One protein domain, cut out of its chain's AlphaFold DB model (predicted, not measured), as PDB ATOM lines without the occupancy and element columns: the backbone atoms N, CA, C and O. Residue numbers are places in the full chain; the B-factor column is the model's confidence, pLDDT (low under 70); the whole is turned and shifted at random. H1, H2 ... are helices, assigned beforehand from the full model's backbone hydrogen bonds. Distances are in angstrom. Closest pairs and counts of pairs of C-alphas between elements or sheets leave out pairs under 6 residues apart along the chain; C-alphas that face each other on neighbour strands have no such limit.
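What this domain is: This is residues 5 to 99 and 119 to 179 of the 181 residues of the protein "CDP-alcohol phosphatidyltransferase family protein" of Aliiroseovarius sp (UniProt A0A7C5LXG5). Five helices stand in an up-and-down bundle, each running against the one before it: H2, the longest, lies between H1 and H3, while H5 and H6 fold along the other side, H5 beside H1 and H6 beside H3. H4 crosses the bundle's direction, and its residues 119 to 124 stick out. The printed part has 156 residues with six named helices, H1 to H6 in chain order, and no named strand: all helix. It is compact, with a radius of gyration of the C-alphas of 17.1 A and spans of 50 by 40 by 33 A.

Where its parts are: H2, residues 36 to 65, is 43.7 A long from C-alpha 36 at (3.081, 11.163, -41.196). H1, residues 5 to 30, measures 37.3 A and H3, residues 68 to 93, 37.7 A. H4 is residues 119 to 129; H5, residues 131 to 148, has a kink of 32 degrees near residue 139. H6, residues 152 to 179, measures 40.5 A and ends at C-alpha 179, (-9.466, -4.580, -21.311).

How they stand to each other: H2 touches H3 in a hairpin at a shallow tilt of 12 degrees, closest C-alphas Gly 58 and Met 74, 5.7 A. H1 and H2, also a hairpin, touch at Phe 7 and Val 57, C-alphas 7.3 A apart. H3 touches H6, the same way, at Leu 77 and Ala 162, closest C-alphas 4.8 A. H5 touches H1 with residues 135 to 143 alone, closest C-alphas Pro 139 and Phe 8, 4.3 A. H5 and H6 form a hairpin, closest C-alphas Gly 145 and Val 153, 5.6 A. H4 and H5 only just touch, only at the corner, with 3 pairs of C-alphas within 8 A, about perpendicular at 76 degrees. Every O i to N i+4 pair is within hydrogen-bond range in H2 and H6; H1 and H3 have 21 of 22 each, H4 6 of 7, H5 10 of 14.

The domain as a whole: The C-alphas of Gly 32 and Gly 149, the two farthest apart, are 50.7 A apart. Residues 100 to 118 are not printed; C-alphas 99 and 119 are 20.1 A apart across the cut. Residues 97 to 99 and 119 to 133 have pLDDT under 70.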
ATOM      1  N   PRO A   5     -33.149  27.383 -43.769       90.31
ATOM      2  CA  PRO A   5     -32.250  27.396 -44.925       90.31
ATOM      3  C   PRO A   5     -30.765  27.394 -44.544       90.31
ATOM      4  O   PRO A   5     -29.970  26.721 -45.191       90.31
ATOM      5  N   SER A   6     -30.384  28.102 -43.473       89.69
ATOM      6  CA  SER A   6     -28.992  28.125 -43.003       89.69
ATOM      7  C   SER A   6     -28.518  26.754 -42.514       89.69
ATOM      8  O   SER A   6     -27.416  26.345 -42.866       89.69
ATOM      9  N   PHE A   7     -29.360  26.001 -41.797       90.00
ATOM     10  CA  PHE A   7     -29.038  24.633 -41.368       90.00
ATOM     11  C   PHE A   7     -28.932  23.661 -42.541       90.00
ATOM     12  O   PHE A   7     -28.037  22.819 -42.559       90.00
ATOM     13  N   PHE A   8     -29.816  23.796 -43.532       90.31
ATOM     14  CA  PHE A   8     -29.753  22.997 -44.751       90.31
ATOM     15  C   PHE A   8     -28.446  23.234 -45.514       90.31
ATOM     16  O   PHE A   8     -27.730  22.285 -45.831       90.31
ATOM     17  N   ILE A   9     -28.107  24.505 -45.756       90.75
ATOM     18  CA  ILE A   9     -26.879  24.898 -46.453       90.75
ATOM     19  C   ILE A   9     -25.643  24.441 -45.667       90.75
ATOM     20  O   ILE A   9     -24.731  23.868 -46.256       90.75
ATOM     21  N   ALA A  10     -25.625  24.636 -44.344       89.25
ATOM     22  CA  ALA A  10     -24.526  24.195 -43.490       89.25
ATOM     23  C   ALA A  10     -24.317  22.676 -43.565       89.25
ATOM     24  O   ALA A  10     -23.192  22.224 -43.763       89.25
ATOM     25  N   GLY A  11     -25.392  21.889 -43.473       88.69
ATOM     26  CA  GLY A  11     -25.301  20.438 -43.599       88.69
ATOM     27  C   GLY A  11     -24.823  19.995 -44.988       88.69
ATOM     28  O   GLY A  11     -23.992  19.099 -45.079       88.69
ATOM     29  N   LEU A  12     -25.260  20.663 -46.064       89.44
ATOM     30  CA  LEU A  12     -24.773  20.380 -47.419       89.44
ATOM     31  C   LEU A  12     -23.269  20.656 -47.557       89.44
ATOM     32  O   LEU A  12     -22.537  19.809 -48.066       89.44
ATOM     33  N   PHE A  13     -22.792  21.808 -47.077       91.31
ATOM     34  CA  PHE A  13     -21.362  22.124 -47.086       91.31
ATOM     35  C   PHE A  13     -20.550  21.152 -46.238       91.31
ATOM     36  O   PHE A  13     -19.452  20.784 -46.638       91.31
ATOM     37  N   PHE A  14     -21.089  20.695 -45.109       89.75
ATOM     38  CA  PHE A  14     -20.402  19.717 -44.277       89.75
ATOM     39  C   PHE A  14     -20.306  18.342 -44.953       89.75
ATOM     40  O   PHE A  14     -19.275  17.678 -44.884       89.75
ATOM     41  N   VAL A  15     -21.353  17.912 -45.664       88.81
ATOM     42  CA  VAL A  15     -21.290  16.699 -46.493       88.81
ATOM     43  C   VAL A  15     -20.221  16.841 -47.578       88.81
ATOM     44  O   VAL A  15     -19.428  15.922 -47.764       88.81
ATOM     45  N   LEU A  16     -20.154  17.992 -48.256       90.38
ATOM     46  CA  LEU A  16     -19.102  18.260 -49.240       90.38
ATOM     47  C   LEU A  16     -17.707  18.249 -48.607       90.38
ATOM     48  O   LEU A  16     -16.798  17.666 -49.189       90.38
ATOM     49  N   LEU A  17     -17.549  18.830 -47.416       90.94
ATOM     50  CA  LEU A  17     -16.296  18.810 -46.663       90.94
ATOM     51  C   LEU A  17     -15.833  17.371 -46.412       90.94
ATOM     52  O   LEU A  17     -14.712  17.045 -46.774       90.94
ATOM     53  N   ASN A  18     -16.712  16.489 -45.925       86.31
ATOM     54  CA  ASN A  18     -16.379  15.073 -45.708       86.31
ATOM     55  C   ASN A  18     -16.010  14.330 -47.002       86.31
ATOM     56  O   ASN A  18     -15.210  13.400 -46.984       86.31
ATOM     57  N   ILE A  19     -16.622  14.688 -48.136       88.25
ATOM     58  CA  ILE A  19     -16.270  14.088 -49.432       88.25
ATOM     59  C   ILE A  19     -14.857  14.512 -49.841       88.25
ATOM     60  O   ILE A  19     -14.100  13.688 -50.352       88.25
ATOM     61  N   LEU A  20     -14.507  15.782 -49.629       90.19
ATOM     62  CA  LEU A  20     -13.180  16.307 -49.946       90.19
ATOM     63  C   LEU A  20     -12.097  15.726 -49.023       90.19
ATOM     64  O   LEU A  20     -11.041  15.359 -49.525       90.19
ATOM     65  N   ASP A  21     -12.405  15.571 -47.736       87.62
ATOM     66  CA  ASP A  21     -11.578  14.926 -46.699       87.62
ATOM     67  C   ASP A  21     -11.353  13.422 -46.951       87.62
ATOM     68  O   ASP A  21     -10.335  12.839 -46.617       87.62
ATOM     69  N   ALA A  22     -12.290  12.744 -47.616       86.31
ATOM     70  CA  ALA A  22     -12.034  11.380 -48.075       86.31
ATOM     71  C   ALA A  22     -11.155  11.354 -49.341       86.31
ATOM     72  O   ALA A  22     -10.409  10.398 -49.586       86.31
ATOM     73  N   ALA A  23     -11.284  12.375 -50.192       88.50
ATOM     74  CA  ALA A  23     -10.659  12.409 -51.507       88.50
ATOM     75  C   ALA A  23      -9.153  12.698 -51.447       88.50
ATOM     76  O   ALA A  23      -8.413  12.136 -52.257       88.50
ATOM     77  N   ASP A  24      -8.680  13.534 -50.523       86.94
ATOM     78  CA  ASP A  24      -7.249  13.818 -50.365       86.94
ATOM     79  C   ASP A  24      -6.468  12.590 -49.862       86.94
ATOM     80  O   ASP A  24      -5.406  12.276 -50.409       86.94
ATOM     81  N   GLY A  25      -7.033  11.812 -48.934       86.31
ATOM     82  CA  GLY A  25      -6.462  10.561 -48.444       86.31
ATOM     83  C   GLY A  25      -6.416   9.460 -49.509       86.31
ATOM     84  O   GLY A  25      -5.443   8.703 -49.596       86.31
ATOM     85  N   GLU A  26      -7.444   9.343 -50.355       89.75
ATOM     86  CA  GLU A  26      -7.410   8.447 -51.525       89.75
ATOM     87  C   GLU A  26      -6.402   8.927 -52.580       89.75
ATOM     88  O   GLU A  26      -5.624   8.127 -53.104       89.75
ATOM     89  N   LEU A  27      -6.338  10.234 -52.848       91.50
ATOM     90  CA  LEU A  27      -5.382  10.808 -53.795       91.50
ATOM     91  C   LEU A  27      -3.932  10.608 -53.335       91.50
ATOM     92  O   LEU A  27      -3.069  10.261 -54.148       91.50
ATOM     93  N   ALA A  28      -3.643  10.778 -52.044       89.94
ATOM     94  CA  ALA A  28      -2.321  10.544 -51.472       89.94
ATOM     95  C   ALA A  28      -1.889   9.079 -51.627       89.94
ATOM     96  O   ALA A  28      -0.755   8.811 -52.030       89.94
ATOM     97  N   ARG A  29      -2.803   8.127 -51.384       90.88
ATOM     98  CA  ARG A  29      -2.553   6.689 -51.581       90.88
ATOM     99  C   ARG A  29      -2.349   6.338 -53.048       90.88
ATOM    100  O   ARG A  29      -1.385   5.652 -53.376       90.88
ATOM    101  N   TYR A  30      -3.199   6.854 -53.932       94.38
ATOM    102  CA  TYR A  30      -3.095   6.618 -55.371       94.38
ATOM    103  C   TYR A  30      -1.792   7.175 -55.964       94.38
ATOM    104  O   TYR A  30      -1.189   6.557 -56.839       94.38
ATOM    105  N   THR A  31      -1.327   8.327 -55.474       94.69
ATOM    106  CA  THR A  31      -0.100   8.981 -55.960       94.69
ATOM    107  C   THR A  31       1.173   8.559 -55.223       94.69
ATOM    108  O   THR A  31       2.253   9.032 -55.576       94.69
ATOM    109  N   GLY A  32       1.074   7.690 -54.211       92.94
ATOM    110  CA  GLY A  32       2.213   7.268 -53.389       92.94
ATOM    111  C   GLY A  32       2.821   8.391 -52.539       92.94
ATOM    112  O   GLY A  32       4.004   8.339 -52.216       92.94
ATOM    113  N   LYS A  33       2.037   9.423 -52.199       92.38
ATOM    114  CA  LYS A  33       2.466  10.625 -51.456       92.38
ATOM    115  C   LYS A  33       1.936  10.671 -50.017       92.38
ATOM    116  O   LYS A  33       1.711  11.748 -49.472       92.38
ATOM    117  N   THR A  34       1.709   9.519 -49.393       91.69
ATOM    118  CA  THR A  34       1.315   9.452 -47.976       91.69
ATOM    119  C   THR A  34       2.473   9.882 -47.073       91.69
ATOM    120  O   THR A  34       3.624   9.545 -47.348       91.69
ATOM    121  N   SER A  35       2.187  10.612 -45.994       90.56
ATOM    122  CA  SER A  35       3.204  11.063 -45.035       90.56
ATOM    123  C   SER A  35       2.628  11.191 -43.626       90.56
ATOM    124  O   SER A  35       1.447  11.501 -43.479       90.56
ATOM    125  N   ASP A  36       3.476  11.028 -42.607       90.38
ATOM    126  CA  ASP A  36       3.081  11.163 -41.196       90.38
ATOM    127  C   ASP A  36       2.590  12.579 -40.871       90.38
ATOM    128  O   ASP A  36       1.648  12.766 -40.105       90.38
ATOM    129  N   PHE A  37       3.197  13.596 -41.492       91.94
ATOM    130  CA  PHE A  37       2.729  14.976 -41.360       91.94
ATOM    131  C   PHE A  37       1.341  15.177 -41.982       91.94
ATOM    132  O   PHE A  37       0.531  15.919 -41.433       91.94
ATOM    133  N   GLY A  38       1.057  14.504 -43.102       89.19
ATOM    134  CA  GLY A  38      -0.268  14.498 -43.716       89.19
ATOM    135  C   GLY A  38      -1.324  13.882 -42.800       89.19
ATOM    136  O   GLY A  38      -2.344  14.516 -42.572       89.19
ATOM    137  N   ASP A  39      -1.044  12.715 -42.208       86.38
ATOM    138  CA  ASP A  39      -1.947  12.059 -41.240       86.38
ATOM    139  C   ASP A  39      -2.172  12.922 -39.986       86.38
ATOM    140  O   ASP A  39      -3.287  13.041 -39.481       86.38
ATOM    141  N   TYR A  40      -1.126  13.594 -39.495       90.12
ATOM    142  CA  TYR A  40      -1.262  14.556 -38.402       90.12
ATOM    143  C   TYR A  40      -2.189  15.724 -38.773       90.12
ATOM    144  O   TYR A  40      -3.065  16.093 -37.986       90.12
ATOM    145  N   LEU A  41      -1.996  16.319 -39.955       92.50
ATOM    146  CA  LEU A  41      -2.787  17.462 -40.401       92.50
ATOM    147  C   LEU A  41      -4.256  17.084 -40.637       92.50
ATOM    148  O   LEU A  41      -5.130  17.849 -40.234       92.50
ATOM    149  N   ASP A  42      -4.504  15.910 -41.219       89.56
ATOM    150  CA  ASP A  42      -5.830  15.312 -41.412       89.56
ATOM    151  C   ASP A  42      -6.595  15.228 -40.083       89.56
ATOM    152  O   ASP A  42      -7.665  15.815 -39.915       89.56
ATOM    153  N   ARG A  43      -5.970  14.645 -39.054       89.38
ATOM    154  CA  ARG A  43      -6.559  14.566 -37.708       89.38
ATOM    155  C   ARG A  43      -6.866  15.944 -37.134       89.38
ATOM    156  O   ARG A  43      -7.964  16.164 -36.629       89.38
ATOM    157  N   VAL A  44      -5.919  16.885 -37.193       92.75
ATOM    158  CA  VAL A  44      -6.127  18.253 -36.680       92.75
ATOM    159  C   VAL A  44      -7.299  18.932 -37.390       92.75
ATOM    160  O   VAL A  44      -8.125  19.568 -36.729       92.75
ATOM    161  N   ALA A  45      -7.396  18.782 -38.712       91.69
ATOM    162  CA  ALA A  45      -8.502  19.305 -39.500       91.69
ATOM    163  C   ALA A  45      -9.833  18.650 -39.104       91.69
ATOM    164  O   ALA A  45     -10.809  19.371 -38.883       91.69
ATOM    165  N   HIS A  46      -9.871  17.330 -38.920       90.00
ATOM    166  CA  HIS A  46     -11.048  16.589 -38.452       90.00
ATOM    167  C   HIS A  46     -11.541  17.078 -37.081       90.00
ATOM    168  O   HIS A  46     -12.731  17.362 -36.927       90.00
ATOM    169  N   TYR A  47     -10.653  17.262 -36.090       92.19
ATOM    170  CA  TYR A  47     -11.042  17.835 -34.789       92.19
ATOM    171  C   TYR A  47     -11.595  19.253 -34.949       92.19
ATOM    172  O   TYR A  47     -12.686  19.553 -34.471       92.19
ATOM    173  N   ALA A  48     -10.870  20.129 -35.648       93.56
ATOM    174  CA  ALA A  48     -11.259  21.528 -35.784       93.56
ATOM    175  C   ALA A  48     -12.606  21.694 -36.509       93.56
ATOM    176  O   ALA A  48     -13.459  22.470 -36.071       93.56
ATOM    177  N   THR A  49     -12.805  20.966 -37.607       91.69
ATOM    178  CA  THR A  49     -14.007  21.073 -38.443       91.69
ATOM    179  C   THR A  49     -15.238  20.497 -37.752       91.69
ATOM    180  O   THR A  49     -16.277  21.163 -37.742       91.69
ATOM    181  N   ASN A  50     -15.133  19.329 -37.106       88.31
ATOM    182  CA  ASN A  50     -16.243  18.748 -36.349       88.31
ATOM    183  C   ASN A  50     -16.659  19.644 -35.182       88.31
ATOM    184  O   ASN A  50     -17.845  19.963 -35.061       88.31
ATOM    185  N   SER A  51     -15.694  20.116 -34.386       92.62
ATOM    186  CA  SER A  51     -15.964  21.012 -33.260       92.62
ATOM    187  C   SER A  51     -16.632  22.307 -33.714       92.62
ATOM    188  O   SER A  51     -17.650  22.729 -33.159       92.62
ATOM    189  N   ALA A  52     -16.105  22.939 -34.768       93.00
ATOM    190  CA  ALA A  52     -16.688  24.160 -35.318       93.00
ATOM    191  C   ALA A  52     -18.124  23.936 -35.814       93.00
ATOM    192  O   ALA A  52     -18.991  24.787 -35.604       93.00
ATOM    193  N   ALA A  53     -18.396  22.789 -36.439       90.25
ATOM    194  CA  ALA A  53     -19.717  22.479 -36.958       90.25
ATOM    195  C   ALA A  53     -20.737  22.213 -35.843       90.25
ATOM    196  O   ALA A  53     -21.828  22.783 -35.879       90.25
ATOM    197  N   VAL A  54     -20.391  21.418 -34.824       91.25
ATOM    198  CA  VAL A  54     -21.269  21.155 -33.671       91.25
ATOM    199  C   VAL A  54     -21.579  22.454 -32.927       91.25
ATOM    200  O   VAL A  54     -22.750  22.774 -32.701       91.25
ATOM    201  N   LEU A  55     -20.560  23.256 -32.611       92.75
ATOM    202  CA  LEU A  55     -20.748  24.535 -31.922       92.75
ATOM    203  C   LEU A  55     -21.553  25.530 -32.765       92.75
ATOM    204  O   LEU A  55     -22.487  26.154 -32.257       92.75
ATOM    205  N   GLY A  56     -21.242  25.655 -34.058       92.94
ATOM    206  CA  GLY A  56     -21.945  26.553 -34.975       92.94
ATOM    207  C   GLY A  56     -23.428  26.209 -35.103       92.94
ATOM    208  O   GLY A  56     -24.287  27.092 -35.036       92.94
ATOM    209  N   VAL A  57     -23.747  24.919 -35.201       90.38
ATOM    210  CA  VAL A  57     -25.124  24.426 -35.188       90.38
ATOM    211  C   VAL A  57     -25.814  24.729 -33.857       90.38
ATOM    212  O   VAL A  57     -26.954  25.193 -33.859       90.38
ATOM    213  N   GLY A  58     -25.141  24.515 -32.722       92.94
ATOM    214  CA  GLY A  58     -25.698  24.797 -31.397       92.94
ATOM    215  C   GLY A  58     -26.042  26.271 -31.201       92.94
ATOM    216  O   GLY A  58     -27.143  26.605 -30.764       92.94
ATOM    217  N   ILE A  59     -25.139  27.160 -31.618       94.81
ATOM    218  CA  ILE A  59     -25.367  28.609 -31.640       94.81
ATOM    219  C   ILE A  59     -26.537  28.954 -32.572       94.81
ATOM    220  O   ILE A  59     -27.412  29.743 -32.213       94.81
ATOM    221  N   GLY A  60     -26.597  28.337 -33.755       93.31
ATOM    222  CA  GLY A  60     -27.709  28.504 -34.688       93.31
ATOM    223  C   GLY A  60     -29.055  28.121 -34.069       93.31
ATOM    224  O   GLY A  60     -30.032  28.855 -34.213       93.31
ATOM    225  N   LEU A  61     -29.119  26.990 -33.364       91.88
ATOM    226  CA  LEU A  61     -30.337  26.496 -32.716       91.88
ATOM    227  C   LEU A  61     -30.776  27.388 -31.564       91.88
ATOM    228  O   LEU A  61     -31.971  27.638 -31.404       91.88
ATOM    229  N   PHE A  62     -29.820  27.901 -30.792       94.75
ATOM    230  CA  PHE A  62     -30.096  28.903 -29.772       94.75
ATOM    231  C   PHE A  62     -30.742  30.148 -30.391       94.75
ATOM    232  O   PHE A  62     -31.775  30.596 -29.904       94.75
ATOM    233  N   PHE A  63     -30.220  30.656 -31.512       94.06
ATOM    234  CA  PHE A  63     -30.839  31.790 -32.205       94.06
ATOM    235  C   PHE A  63     -32.210  31.473 -32.816       94.06
ATOM    236  O   PHE A  63     -33.034  32.376 -32.922       94.06
ATOM    237  N   LEU A  64     -32.465  30.224 -33.219       90.69
ATOM    238  CA  LEU A  64     -33.766  29.808 -33.753       90.69
ATOM    239  C   LEU A  64     -34.832  29.670 -32.652       90.69
ATOM    240  O   LEU A  64     -36.000  29.960 -32.889       90.69
ATOM    241  N   THR A  65     -34.450  29.189 -31.468       91.19
ATOM    242  CA  THR A  65     -35.399  28.736 -30.432       91.19
ATOM    243  C   THR A  65     -35.420  29.598 -29.172       91.19
ATOM    244  O   THR A  65     -36.370  29.513 -28.398       91.19
ATOM    245  N   GLY A  66     -34.371  30.388 -28.928       92.31
ATOM    246  CA  GLY A  66     -34.159  31.148 -27.693       92.31
ATOM    247  C   GLY A  66     -33.816  30.292 -26.466       92.31
ATOM    248  O   GLY A  66     -33.683  30.825 -25.365       92.31
ATOM    249  N   GLN A  67     -33.678  28.971 -26.613       93.62
ATOM    250  CA  GLN A  67     -33.518  28.053 -25.485       93.62
ATOM    251  C   GLN A  67     -32.045  27.854 -25.120       93.62
ATOM    252  O   GLN A  67     -31.298  27.188 -25.834       93.62
ATOM    253  N   VAL A  68     -31.632  28.361 -23.955       95.56
ATOM    254  CA  VAL A  68     -30.257  28.190 -23.439       95.56
ATOM    255  C   VAL A  68     -29.912  26.713 -23.197       95.56
ATOM    256  O   VAL A  68     -28.759  26.319 -23.354       95.56
ATOM    257  N   ALA A  69     -30.912  25.876 -22.890       93.50
ATOM    258  CA  ALA A  69     -30.745  24.433 -22.703       93.50
ATOM    259  C   ALA A  69     -30.043  23.745 -23.889       93.50
ATOM    260  O   ALA A  69     -29.225  22.850 -23.679       93.50
ATOM    261  N   VAL A  70     -30.290  24.220 -25.116       93.44
ATOM    262  CA  VAL A  70     -29.638  23.722 -26.335       93.44
ATOM    263  C   VAL A  70     -28.121  23.850 -26.226       93.44
ATOM    264  O   VAL A  70     -27.406  22.912 -26.557       93.44
ATOM    265  N   LEU A  71     -27.605  24.972 -25.719       95.00
ATOM    266  CA  LEU A  71     -26.161  25.180 -25.606       95.00
ATOM    267  C   LEU A  71     -25.523  24.167 -24.647       95.00
ATOM    268  O   LEU A  71     -24.472  23.617 -24.963       95.00
ATOM    269  N   TYR A  72     -26.176  23.855 -23.522       94.81
ATOM    270  CA  TYR A  72     -25.684  22.831 -22.593       94.81
ATOM    271  C   TYR A  72     -25.663  21.439 -23.230       94.81
ATOM    272  O   TYR A  72     -24.665  20.728 -23.110       94.81
ATOM    273  N   VAL A  73     -26.727  21.065 -23.948       92.88
ATOM    274  CA  VAL A  73     -26.790  19.787 -24.676       92.88
ATOM    275  C   VAL A  73     -25.672  19.697 -25.715       92.88
ATOM    276  O   VAL A  73     -25.013  18.665 -25.819       92.88
ATOM    277  N   MET A  74     -25.406  20.786 -26.440       92.94
ATOM    278  CA  MET A  74     -24.378  20.815 -27.482       92.94
ATOM    279  C   MET A  74     -22.959  20.770 -26.911       92.94
ATOM    280  O   MET A  74     -22.103  20.123 -27.502       92.94
ATOM    281  N   VAL A  75     -22.713  21.354 -25.736       94.62
ATOM    282  CA  VAL A  75     -21.434  21.192 -25.022       94.62
ATOM    283  C   VAL A  75     -21.225  19.739 -24.589       94.62
ATOM    284  O   VAL A  75     -20.140  19.194 -24.780       94.62
ATOM    285  N   VAL A  76     -22.252  19.081 -24.039       93.69
ATOM    286  CA  VAL A  76     -22.161  17.657 -23.662       93.69
ATOM    287  C   VAL A  76     -21.921  16.779 -24.890       93.69
ATOM    288  O   VAL A  76     -21.096  15.861 -24.839       93.69
ATOM    289  N   LEU A  77     -22.614  17.063 -25.996       92.19
ATOM    290  CA  LEU A  77     -22.403  16.384 -27.271       92.19
ATOM    291  C   LEU A  77     -20.963  16.571 -27.764       92.19
ATOM    292  O   LEU A  77     -20.310  15.583 -28.084       92.19
ATOM    293  N   GLU A  78     -20.463  17.804 -27.771       94.06
ATOM    294  CA  GLU A  78     -19.118  18.139 -28.241       94.06
ATOM    295  C   GLU A  78     -18.033  17.429 -27.429       94.06
ATOM    296  O   GLU A  78     -17.179  16.743 -27.988       94.06
ATOM    297  N   ILE A  79     -18.123  17.489 -26.096       94.75
ATOM    298  CA  ILE A  79     -17.211  16.760 -25.206       94.75
ATOM    299  C   ILE A  79     -17.259  15.259 -25.510       94.75
ATOM    300  O   ILE A  79     -16.222  14.599 -25.539       94.75
ATOM    301  N   SER A  80     -18.452  14.711 -25.755       91.75
ATOM    302  CA  SER A  80     -18.616  13.290 -26.067       91.75
ATOM    303  C   SER A  80     -17.973  12.911 -27.402       91.75
ATOM    304  O   SER A  80     -17.365  11.846 -27.482       91.75
ATOM    305  N   ILE A  81     -18.090  13.756 -28.434       90.19
ATOM    306  CA  ILE A  81     -17.464  13.545 -29.749       90.19
ATOM    307  C   ILE A  81     -15.944  13.592 -29.616       90.19
ATOM    308  O   ILE A  81     -15.279  12.616 -29.961       90.19
ATOM    309  N   VAL A  82     -15.406  14.678 -29.054       93.12
ATOM    310  CA  VAL A  82     -13.956  14.870 -28.906       93.12
ATOM    311  C   VAL A  82     -13.346  13.756 -28.067       93.12
ATOM    312  O   VAL A  82     -12.308  13.213 -28.433       93.12
ATOM    313  N   LEU A  83     -14.000  13.355 -26.972       91.31
ATOM    314  CA  LEU A  83     -13.534  12.242 -26.150       91.31
ATOM    315  C   LEU A  83     -13.552  10.919 -26.932       91.31
ATOM    316  O   LEU A  83     -12.603  10.143 -26.838       91.31
ATOM    317  N   ASP A  84     -14.612  10.641 -27.702       87.62
ATOM    318  CA  ASP A  84     -14.723   9.427 -28.521       87.62
ATOM    319  C   ASP A  84     -13.582   9.342 -29.548       87.62
ATOM    320  O   ASP A  84     -12.940   8.289 -29.649       87.62
ATOM    321  N   ASP A  85     -13.325  10.430 -30.270       88.62
ATOM    322  CA  ASP A  85     -12.296  10.507 -31.312       88.62
ATOM    323  C   ASP A  85     -10.886  10.479 -30.705       88.62
ATOM    324  O   ASP A  85     -10.086   9.616 -31.077       88.62
ATOM    325  N   ALA A  86     -10.624  11.263 -29.653       91.06
ATOM    326  CA  ALA A  86      -9.332  11.273 -28.963       91.06
ATOM    327  C   ALA A  86      -8.971   9.895 -28.400       91.06
ATOM    328  O   ALA A  86      -7.837   9.440 -28.532       91.06
ATOM    329  N   MET A  87      -9.939   9.171 -27.823       88.31
ATOM    330  CA  MET A  87      -9.703   7.802 -27.361       88.31
ATOM    331  C   MET A  87      -9.315   6.854 -28.502       88.31
ATOM    332  O   MET A  87      -8.495   5.966 -28.284       88.31
ATOM    333  N   ARG A  88      -9.908   6.982 -29.699       85.81
ATOM    334  CA  ARG A  88      -9.521   6.145 -30.854       85.81
ATOM    335  C   ARG A  88      -8.102   6.445 -31.286       85.81
ATOM    336  O   ARG A  88      -7.326   5.515 -31.477       85.81
ATOM    337  N   ASP A  89      -7.785   7.722 -31.407       88.06
ATOM    338  CA  ASP A  89      -6.493   8.162 -31.908       88.06
ATOM    339  C   ASP A  89      -5.370   7.810 -30.941       88.06
ATOM    340  O   ASP A  89      -4.349   7.277 -31.363       88.06
ATOM    341  N   LEU A  90      -5.593   7.982 -29.635       89.31
ATOM    342  CA  LEU A  90      -4.639   7.575 -28.605       89.31
ATOM    343  C   LEU A  90      -4.465   6.054 -28.540       89.31
ATOM    344  O   LEU A  90      -3.344   5.582 -28.378       89.31
ATOM    345  N   LEU A  91      -5.534   5.267 -28.712       85.81
ATOM    346  CA  LEU A  91      -5.402   3.809 -28.803       85.81
ATOM    347  C   LEU A  91      -4.536   3.398 -29.997       85.81
ATOM    348  O   LEU A  91      -3.699   2.509 -29.852       85.81
ATOM    349  N   MET A  92      -4.718   4.037 -31.155       84.06
ATOM    350  CA  MET A  92      -3.897   3.778 -32.341       84.06
ATOM    351  C   MET A  92      -2.445   4.220 -32.120       84.06
ATOM    352  O   MET A  92      -1.533   3.432 -32.353       84.06
ATOM    353  N   ALA A  93      -2.223   5.428 -31.593       84.81
ATOM    354  CA  ALA A  93      -0.892   5.978 -31.336       84.81
ATOM    355  C   ALA A  93      -0.096   5.166 -30.300       84.81
ATOM    356  O   ALA A  93       1.113   4.996 -30.437       84.81
ATOM    357  N   CYS A  94      -0.764   4.622 -29.280       86.00
ATOM    358  CA  CYS A  94      -0.141   3.741 -28.294       86.00
ATOM    359  C   CYS A  94       0.023   2.287 -28.780       86.00
ATOM    360  O   CYS A  94       0.512   1.457 -28.017       86.00
ATOM    361  N   GLY A  95      -0.424   1.944 -29.996       82.44
ATOM    362  CA  GLY A  95      -0.414   0.562 -30.496       82.44
ATOM    363  C   GLY A  95      -1.361  -0.378 -29.737       82.44
ATOM    364  O   GLY A  95      -1.186  -1.592 -29.751       82.44
ATOM    365  N   LEU A  96      -2.363   0.175 -29.048       79.62
ATOM    366  CA  LEU A  96      -3.351  -0.555 -28.248       79.62
ATOM    367  C   LEU A  96      -4.623  -0.891 -29.037       79.62
ATOM    368  O   LEU A  96      -5.539  -1.524 -28.496       79.62
ATOM    369  N   ASP A  97      -4.725  -0.484 -30.304       69.38
ATOM    370  CA  ASP A  97      -5.841  -0.888 -31.155       69.38
ATOM    371  C   ASP A  97      -5.679  -2.345 -31.623       69.38
ATOM    372  O   ASP A  97      -5.376  -2.643 -32.775       69.38
ATOM    373  N   ARG A  98      -5.966  -3.289 -30.716       60.09
ATOM    374  CA  ARG A  98      -6.067  -4.735 -30.994       60.09
ATOM    375  C   ARG A  98      -7.159  -5.086 -32.011       60.09
ATOM    376  O   ARG A  98      -7.507  -6.251 -32.129       60.09
ATOM    377  N   ARG A  99      -7.788  -4.159 -32.741       53.41
ATOM    378  CA  ARG A  99      -8.776  -4.529 -33.775       53.41
ATOM    379  C   ARG A  99      -8.184  -5.401 -34.885       53.41
ATOM    380  O   ARG A  99      -8.957  -6.151 -35.478       53.41
ATOM    381  N   ARG A 119     -29.136  -8.049 -38.210       55.50
ATOM    382  CA  ARG A 119     -28.014  -7.322 -38.838       55.50
ATOM    383  C   ARG A 119     -28.457  -6.040 -39.556       55.50
ATOM    384  O   ARG A 119     -27.687  -5.087 -39.573       55.50
ATOM    385  N   GLY A 120     -29.691  -6.008 -40.070       57.22
ATOM    386  CA  GLY A 120     -30.315  -4.821 -40.660       57.22
ATOM    387  C   GLY A 120     -30.522  -3.679 -39.661       57.22
ATOM    388  O   GLY A 120     -30.042  -2.579 -39.908       57.22
ATOM    389  N   LEU A 121     -31.126  -3.934 -38.491       59.47
ATOM    390  CA  LEU A 121     -31.326  -2.911 -37.448       59.47
ATOM    391  C   LEU A 121     -29.993  -2.377 -36.904       59.47
ATOM    392  O   LEU A 121     -29.837  -1.177 -36.696       59.47
ATOM    393  N   ALA A 122     -28.996  -3.251 -36.749       61.75
ATOM    394  CA  ALA A 122     -27.649  -2.845 -36.346       61.75
ATOM    395  C   ALA A 122     -26.891  -2.054 -37.435       61.75
ATOM    396  O   ALA A 122     -25.920  -1.357 -37.125       61.75
ATOM    397  N   GLY A 123     -27.281  -2.202 -38.705       60.31
ATOM    398  CA  GLY A 123     -26.782  -1.412 -39.831       60.31
ATOM    399  C   GLY A 123     -27.434  -0.033 -39.879       60.31
ATOM    400  O   GLY A 123     -26.726   0.965 -39.943       60.31
ATOM    401  N   ILE A 124     -28.760   0.022 -39.726       62.47
ATOM    402  CA  ILE A 124     -29.541   1.266 -39.669       62.47
ATOM    403  C   ILE A 124     -29.094   2.130 -38.488       62.47
ATOM    404  O   ILE A 124     -28.793   3.302 -38.674       62.47
ATOM    405  N   GLY A 125     -28.942   1.557 -37.289       63.84
ATOM    406  CA  GLY A 125     -28.443   2.309 -36.133       63.84
ATOM    407  C   GLY A 125     -27.042   2.891 -36.360       63.84
ATOM    408  O   GLY A 125     -26.768   4.022 -35.976       63.84
ATOM    409  N   ARG A 126     -26.158   2.172 -37.062       65.19
ATOM    410  CA  ARG A 126     -24.841   2.710 -37.442       65.19
ATOM    411  C   ARG A 126     -24.935   3.809 -38.496       65.19
ATOM    412  O   ARG A 126     -24.182   4.771 -38.417       65.19
ATOM    413  N   ALA A 127     -25.846   3.672 -39.453       61.62
ATOM    414  CA  ALA A 127     -26.076   4.670 -40.489       61.62
ATOM    415  C   ALA A 127     -26.745   5.943 -39.949       61.62
ATOM    416  O   ALA A 127     -26.520   6.999 -40.519       61.62
ATOM    417  N   LEU A 128     -27.524   5.853 -38.864       62.53
ATOM    418  CA  LEU A 128     -28.217   6.993 -38.252       62.53
ATOM    419  C   LEU A 128     -27.419   7.681 -37.135       62.53
ATOM    420  O   LEU A 128     -27.604   8.869 -36.901       62.53
ATOM    421  N   PHE A 129     -26.523   6.955 -36.461       64.44
ATOM    422  CA  PHE A 129     -25.794   7.451 -35.287       64.44
ATOM    423  C   PHE A 129     -24.264   7.353 -35.420       64.44
ATOM    424  O   PHE A 129     -23.538   7.308 -34.424       64.44
ATOM    425  N   SER A 130     -23.738   7.278 -36.645       67.88
ATOM    426  CA  SER A 130     -22.309   7.533 -36.868       67.88
ATOM    427  C   SER A 130     -22.018   9.037 -36.785       67.88
ATOM    428  O   SER A 130     -22.917   9.847 -36.986       67.88
ATOM    429  N   GLY A 131     -20.764   9.421 -36.514       62.66
ATOM    430  CA  GLY A 131     -20.369  10.842 -36.536       62.66
ATOM    431  C   GLY A 131     -20.674  11.493 -37.890       62.66
ATOM    432  O   GLY A 131     -21.167  12.609 -37.953       62.66
ATOM    433  N   VAL A 132     -20.531  10.719 -38.967       64.06
ATOM    434  CA  VAL A 132     -20.892  11.110 -40.332       64.06
ATOM    435  C   VAL A 132     -22.410  11.284 -40.486       64.06
ATOM    436  O   VAL A 132     -22.863  12.263 -41.073       64.06
ATOM    437  N   ALA A 133     -23.220  10.387 -39.912       67.38
ATOM    438  CA  ALA A 133     -24.686  10.439 -39.987       67.38
ATOM    439  C   ALA A 133     -25.276  11.754 -39.467       67.38
ATOM    440  O   ALA A 133     -26.266  12.240 -40.016       67.38
ATOM    441  N   PHE A 134     -24.627  12.342 -38.457       70.69
ATOM    442  CA  PHE A 134     -25.038  13.598 -37.844       70.69
ATOM    443  C   PHE A 134     -25.307  14.699 -38.875       70.69
ATOM    444  O   PHE A 134     -26.338  15.376 -38.856       70.69
ATOM    445  N   PHE A 135     -24.372  14.829 -39.810       72.81
ATOM    446  CA  PHE A 135     -24.344  15.907 -40.785       72.81
ATOM    447  C   PHE A 135     -25.150  15.596 -42.046       72.81
ATOM    448  O   PHE A 135     -25.556  16.517 -42.745       72.81
ATOM    449  N   HIS A 136     -25.446  14.321 -42.309       77.00
ATOM    450  CA  HIS A 136     -26.302  13.906 -43.427       77.00
ATOM    451  C   HIS A 136     -27.789  14.025 -43.079       77.00
ATOM    452  O   HIS A 136     -28.607  14.365 -43.932       77.00
ATOM    453  N   ILE A 137     -28.149  13.765 -41.819       82.94
ATOM    454  CA  ILE A 137     -29.533  13.868 -41.347       82.94
ATOM    455  C   ILE A 137     -29.895  15.323 -41.033       82.94
ATOM    456  O   ILE A 137     -31.057  15.690 -41.170       82.94
ATOM    457  N   LEU A 138     -28.920  16.178 -40.699       83.50
ATOM    458  CA  LEU A 138     -29.143  17.605 -40.445       83.50
ATOM    459  C   LEU A 138     -29.904  18.322 -41.586       83.50
ATOM    460  O   LEU A 138     -30.948  18.909 -41.297       83.50
ATOM    461  N   PRO A 139     -29.486  18.256 -42.868       85.38
ATOM    462  CA  PRO A 139     -30.250  18.831 -43.975       85.38
ATOM    463  C   PRO A 139     -31.692  18.323 -44.041       85.38
ATOM    464  O   PRO A 139     -32.617  19.104 -44.259       85.38
ATOM    465  N   LEU A 140     -31.897  17.023 -43.818       87.44
ATOM    466  CA  LEU A 140     -33.220  16.397 -43.866       87.44
ATOM    467  C   LEU A 140     -34.102  16.857 -42.699       87.44
ATOM    468  O   LEU A 140     -35.267  17.192 -42.901       87.44
ATOM    469  N   ALA A 141     -33.542  16.932 -41.492       86.50
ATOM    470  CA  ALA A 141     -34.221  17.432 -40.304       86.50
ATOM    471  C   ALA A 141     -34.555  18.928 -40.431       86.50
ATOM    472  O   ALA A 141     -35.634  19.352 -40.022       86.50
ATOM    473  N   ALA A 142     -33.672  19.717 -41.049       87.44
ATOM    474  CA  ALA A 142     -33.911  21.127 -41.337       87.44
ATOM    475  C   ALA A 142     -35.056  21.319 -42.345       87.44
ATOM    476  O   ALA A 142     -35.925  22.158 -42.116       87.44
ATOM    477  N   LEU A 143     -35.105  20.516 -43.416       88.94
ATOM    478  CA  LEU A 143     -36.216  20.522 -44.376       88.94
ATOM    479  C   LEU A 143     -37.538  20.097 -43.729       88.94
ATOM    480  O   LEU A 143     -38.562  20.740 -43.952       88.94
ATOM    481  N   ALA A 144     -37.521  19.049 -42.901       87.56
ATOM    482  CA  ALA A 144     -38.706  18.586 -42.185       87.56
ATOM    483  C   ALA A 144     -39.226  19.645 -41.200       87.56
ATOM    484  O   ALA A 144     -40.421  19.935 -41.186       87.56
ATOM    485  N   GLY A 145     -38.333  20.266 -40.423       86.88
ATOM    486  CA  GLY A 145     -38.675  21.374 -39.530       86.88
ATOM    487  C   GLY A 145     -39.235  22.580 -40.284       86.88
ATOM    488  O   GLY A 145     -40.208  23.183 -39.839       86.88
ATOM    489  N   TRP A 146     -38.691  22.884 -41.468       88.62
ATOM    490  CA  TRP A 146     -39.213  23.952 -42.316       88.62
ATOM    491  C   TRP A 146     -40.632  23.656 -42.814       88.62
ATOM    492  O   TRP A 146     -41.507  24.507 -42.683       88.62
ATOM    493  N   GLY A 147     -40.875  22.450 -43.337       89.31
ATOM    494  CA  GLY A 147     -42.188  22.051 -43.852       89.31
ATOM    495  C   GLY A 147     -43.270  21.959 -42.773       89.31
ATOM    496  O   GLY A 147     -44.434  22.234 -43.047       89.31
ATOM    497  N   LEU A 148     -42.887  21.605 -41.543       88.12
ATOM    498  CA  LEU A 148     -43.797  21.517 -40.397       88.12
ATOM    499  C   LEU A 148     -43.954  22.845 -39.640       88.12
ATOM    500  O   LEU A 148     -44.841  22.954 -38.800       88.12
ATOM    501  N   GLY A 149     -43.100  23.839 -39.908       84.38
ATOM    502  CA  GLY A 149     -43.103  25.137 -39.225       84.38
ATOM    503  C   GLY A 149     -42.644  25.098 -37.762       84.38
ATOM    504  O   GLY A 149     -42.691  26.119 -37.084       84.38
ATOM    505  N   GLU A 150     -42.169  23.952 -37.272       84.44
ATOM    506  CA  GLU A 150     -41.899  23.701 -35.854       84.44
ATOM    507  C   GLU A 150     -40.436  23.277 -35.631       84.44
ATOM    508  O   GLU A 150     -39.992  22.263 -36.184       84.44
ATOM    509  N   PRO A 151     -39.679  23.962 -34.749       84.56
ATOM    510  CA  PRO A 151     -38.273  23.635 -34.501       84.56
ATOM    511  C   PRO A 151     -38.108  22.347 -33.687       84.56
ATOM    512  O   PRO A 151     -36.997  21.837 -33.552       84.56
ATOM    513  N   ARG A 152     -39.208  21.804 -33.144       87.38
ATOM    514  CA  ARG A 152     -39.216  20.608 -32.293       87.38
ATOM    515  C   ARG A 152     -38.531  19.429 -32.966       87.38
ATOM    516  O   ARG A 152     -37.741  18.764 -32.317       87.38
ATOM    517  N   VAL A 153     -38.792  19.184 -34.251       86.19
ATOM    518  CA  VAL A 153     -38.180  18.064 -34.992       86.19
ATOM    519  C   VAL A 153     -36.657  18.151 -34.966       86.19
ATOM    520  O   VAL A 153     -35.976  17.153 -34.738       86.19
ATOM    521  N   LEU A 154     -36.137  19.363 -35.152       85.50
ATOM    522  CA  LEU A 154     -34.713  19.631 -35.134       85.50
ATOM    523  C   LEU A 154     -34.158  19.417 -33.715       85.50
ATOM    524  O   LEU A 154     -33.199  18.673 -33.549       85.50
ATOM    525  N   LEU A 155     -34.814  19.963 -32.686       87.88
ATOM    526  CA  LEU A 155     -34.428  19.776 -31.279       87.88
ATOM    527  C   LEU A 155     -34.402  18.301 -30.848       87.88
ATOM    528  O   LEU A 155     -33.386  17.841 -30.333       87.88
ATOM    529  N   TRP A 156     -35.471  17.545 -31.122       88.38
ATOM    530  CA  TRP A 156     -35.563  16.113 -30.813       88.38
ATOM    531  C   TRP A 156     -34.418  15.322 -31.439       88.38
ATOM    532  O   TRP A 156     -33.852  14.430 -30.808       88.38
ATOM    533  N   TYR A 157     -34.068  15.653 -32.682       86.31
ATOM    534  CA  TYR A 157     -32.948  15.029 -33.367       86.31
ATOM    535  C   TYR A 157     -31.618  15.290 -32.639       86.31
ATOM    536  O   TYR A 157     -30.874  14.342 -32.389       86.31
ATOM    537  N   TYR A 158     -31.340  16.536 -32.242       86.19
ATOM    538  CA  TYR A 158     -30.106  16.885 -31.527       86.19
ATOM    539  C   TYR A 158     -30.012  16.259 -30.140       86.19
ATOM    540  O   TYR A 158     -28.961  15.728 -29.788       86.19
ATOM    541  N   GLU A 159     -31.094  16.272 -29.366       89.44
ATOM    542  CA  GLU A 159     -31.133  15.652 -28.039       89.44
ATOM    543  C   GLU A 159     -30.909  14.139 -28.120       89.44
ATOM    544  O   GLU A 159     -30.099  13.579 -27.377       89.44
ATOM    545  N   LEU A 160     -31.573  13.474 -29.071       88.44
ATOM    546  CA  LEU A 160     -31.389  12.048 -29.306       88.44
ATOM    547  C   LEU A 160     -29.957  11.738 -29.755       88.44
ATOM    548  O   LEU A 160     -29.348  10.783 -29.270       88.44
ATOM    549  N   PHE A 161     -29.402  12.541 -30.664       87.50
ATOM    550  CA  PHE A 161     -28.038  12.357 -31.144       87.50
ATOM    551  C   PHE A 161     -27.001  12.572 -30.030       87.50
ATOM    552  O   PHE A 161     -26.067  11.774 -29.899       87.50
ATOM    553  N   ALA A 162     -27.191  13.592 -29.189       89.12
ATOM    554  CA  ALA A 162     -26.382  13.845 -28.000       89.12
ATOM    555  C   ALA A 162     -26.407  12.656 -27.040       89.12
ATOM    556  O   ALA A 162     -25.349  12.159 -26.650       89.12
ATOM    557  N   LEU A 163     -27.596  12.131 -26.734       90.06
ATOM    558  CA  LEU A 163     -27.752  10.962 -25.874       90.06
ATOM    559  C   LEU A 163     -27.023   9.736 -26.440       90.06
ATOM    560  O   LEU A 163     -26.260   9.083 -25.728       90.06
ATOM    561  N   VAL A 164     -27.226   9.416 -27.721       86.56
ATOM    562  CA  VAL A 164     -26.591   8.241 -28.337       86.56
ATOM    563  C   VAL A 164     -25.070   8.390 -28.382       86.56
ATOM    564  O   VAL A 164     -24.352   7.429 -28.097       86.56
ATOM    565  N   THR A 165     -24.569   9.584 -28.689       86.00
ATOM    566  CA  THR A 165     -23.127   9.856 -28.749       86.00
ATOM    567  C   THR A 165     -22.483   9.780 -27.369       86.00
ATOM    568  O   THR A 165     -21.449   9.128 -27.217       86.00
ATOM    569  N   PHE A 166     -23.132  10.339 -26.349       89.81
ATOM    570  CA  PHE A 166     -22.705  10.212 -24.959       89.81
ATOM    571  C   PHE A 166     -22.637   8.744 -24.518       89.81
ATOM    572  O   PHE A 166     -21.613   8.286 -24.008       89.81
ATOM    573  N   LEU A 167     -23.694   7.964 -24.777       87.88
ATOM    574  CA  LEU A 167     -23.723   6.537 -24.447       87.88
ATOM    575  C   LEU A 167     -22.618   5.764 -25.176       87.88
ATOM    576  O   LEU A 167     -21.959   4.913 -24.581       87.88
ATOM    577  N   LYS A 168     -22.375   6.070 -26.454       83.81
ATOM    578  CA  LYS A 168     -21.296   5.466 -27.244       83.81
ATOM    579  C   LYS A 168     -19.917   5.768 -26.644       83.81
ATOM    580  O   LYS A 168     -19.112   4.840 -26.525       83.81
ATOM    581  N   ALA A 169     -19.661   7.015 -26.246       84.44
ATOM    582  CA  ALA A 169     -18.414   7.414 -25.597       84.44
ATOM    583  C   ALA A 169     -18.241   6.697 -24.245       84.44
ATOM    584  O   ALA A 169     -17.211   6.064 -24.007       84.44
ATOM    585  N   ALA A 170     -19.280   6.675 -23.403       85.69
ATOM    586  CA  ALA A 170     -19.265   5.987 -22.109       85.69
ATOM    587  C   ALA A 170     -19.019   4.471 -22.241       85.69
ATOM    588  O   ALA A 170     -18.214   3.889 -21.507       85.69
ATOM    589  N   LEU A 171     -19.666   3.820 -23.214       83.81
ATOM    590  CA  LEU A 171     -19.437   2.405 -23.516       83.81
ATOM    591  C   LEU A 171     -18.003   2.146 -23.990       83.81
ATOM    592  O   LEU A 171     -17.442   1.100 -23.660       83.81
ATOM    593  N   ARG A 172     -17.390   3.082 -24.730       82.69
ATOM    594  CA  ARG A 172     -15.978   2.972 -25.115       82.69
ATOM    595  C   ARG A 172     -15.060   3.075 -23.908       82.69
ATOM    596  O   ARG A 172     -14.211   2.202 -23.769       82.69
ATOM    597  N   VAL A 173     -15.256   4.062 -23.033       83.69
ATOM    598  CA  VAL A 173     -14.472   4.209 -21.794       83.69
ATOM    599  C   VAL A 173     -14.525   2.916 -20.984       83.69
ATOM    600  O   VAL A 173     -13.489   2.341 -20.658       83.69
ATOM    601  N   ARG A 174     -15.733   2.391 -20.738       81.25
ATOM    602  CA  ARG A 174     -15.915   1.116 -20.032       81.25
ATOM    603  C   ARG A 174     -15.214  -0.046 -20.740       81.25
ATOM    604  O   ARG A 174     -14.630  -0.897 -20.079       81.25
ATOM    605  N   GLY A 175     -15.289  -0.098 -22.070       76.88
ATOM    606  CA  GLY A 175     -14.624  -1.121 -22.874       76.88
ATOM    607  C   GLY A 175     -13.097  -1.048 -22.797       76.88
ATOM    608  O   GLY A 175     -12.453  -2.087 -22.764       76.88
ATOM    609  N   ILE A 176     -12.513   0.150 -22.747       79.88
ATOM    610  CA  ILE A 176     -11.065   0.337 -22.581       79.88
ATOM    611  C   ILE A 176     -10.650  -0.089 -21.172       79.88
ATOM    612  O   ILE A 176      -9.778  -0.941 -21.037       79.88
ATOM    613  N   LEU A 177     -11.328   0.418 -20.136       80.31
ATOM    614  CA  LEU A 177     -11.037   0.063 -18.744       80.31
ATOM    615  C   LEU A 177     -11.134  -1.449 -18.509       80.31
ATOM    616  O   LEU A 177     -10.242  -2.025 -17.912       80.31
ATOM    617  N   GLY A 178     -12.157  -2.122 -19.041       79.25
ATOM    618  CA  GLY A 178     -12.300  -3.573 -18.878       79.25
ATOM    619  C   GLY A 178     -11.250  -4.425 -19.606       79.25
ATOM    620  O   GLY A 178     -11.151  -5.611 -19.315       79.25
ATOM    621  N   ASN A 179     -10.506  -3.861 -20.563       74.38
ATOM    622  CA  ASN A 179      -9.466  -4.580 -21.311       74.38
ATOM    623  C   ASN A 179      -8.040  -4.283 -20.814       74.38
ATOM    624  O   ASN A 179      -7.121  -5.012 -21.195       74.38
TER     625      ASN A 179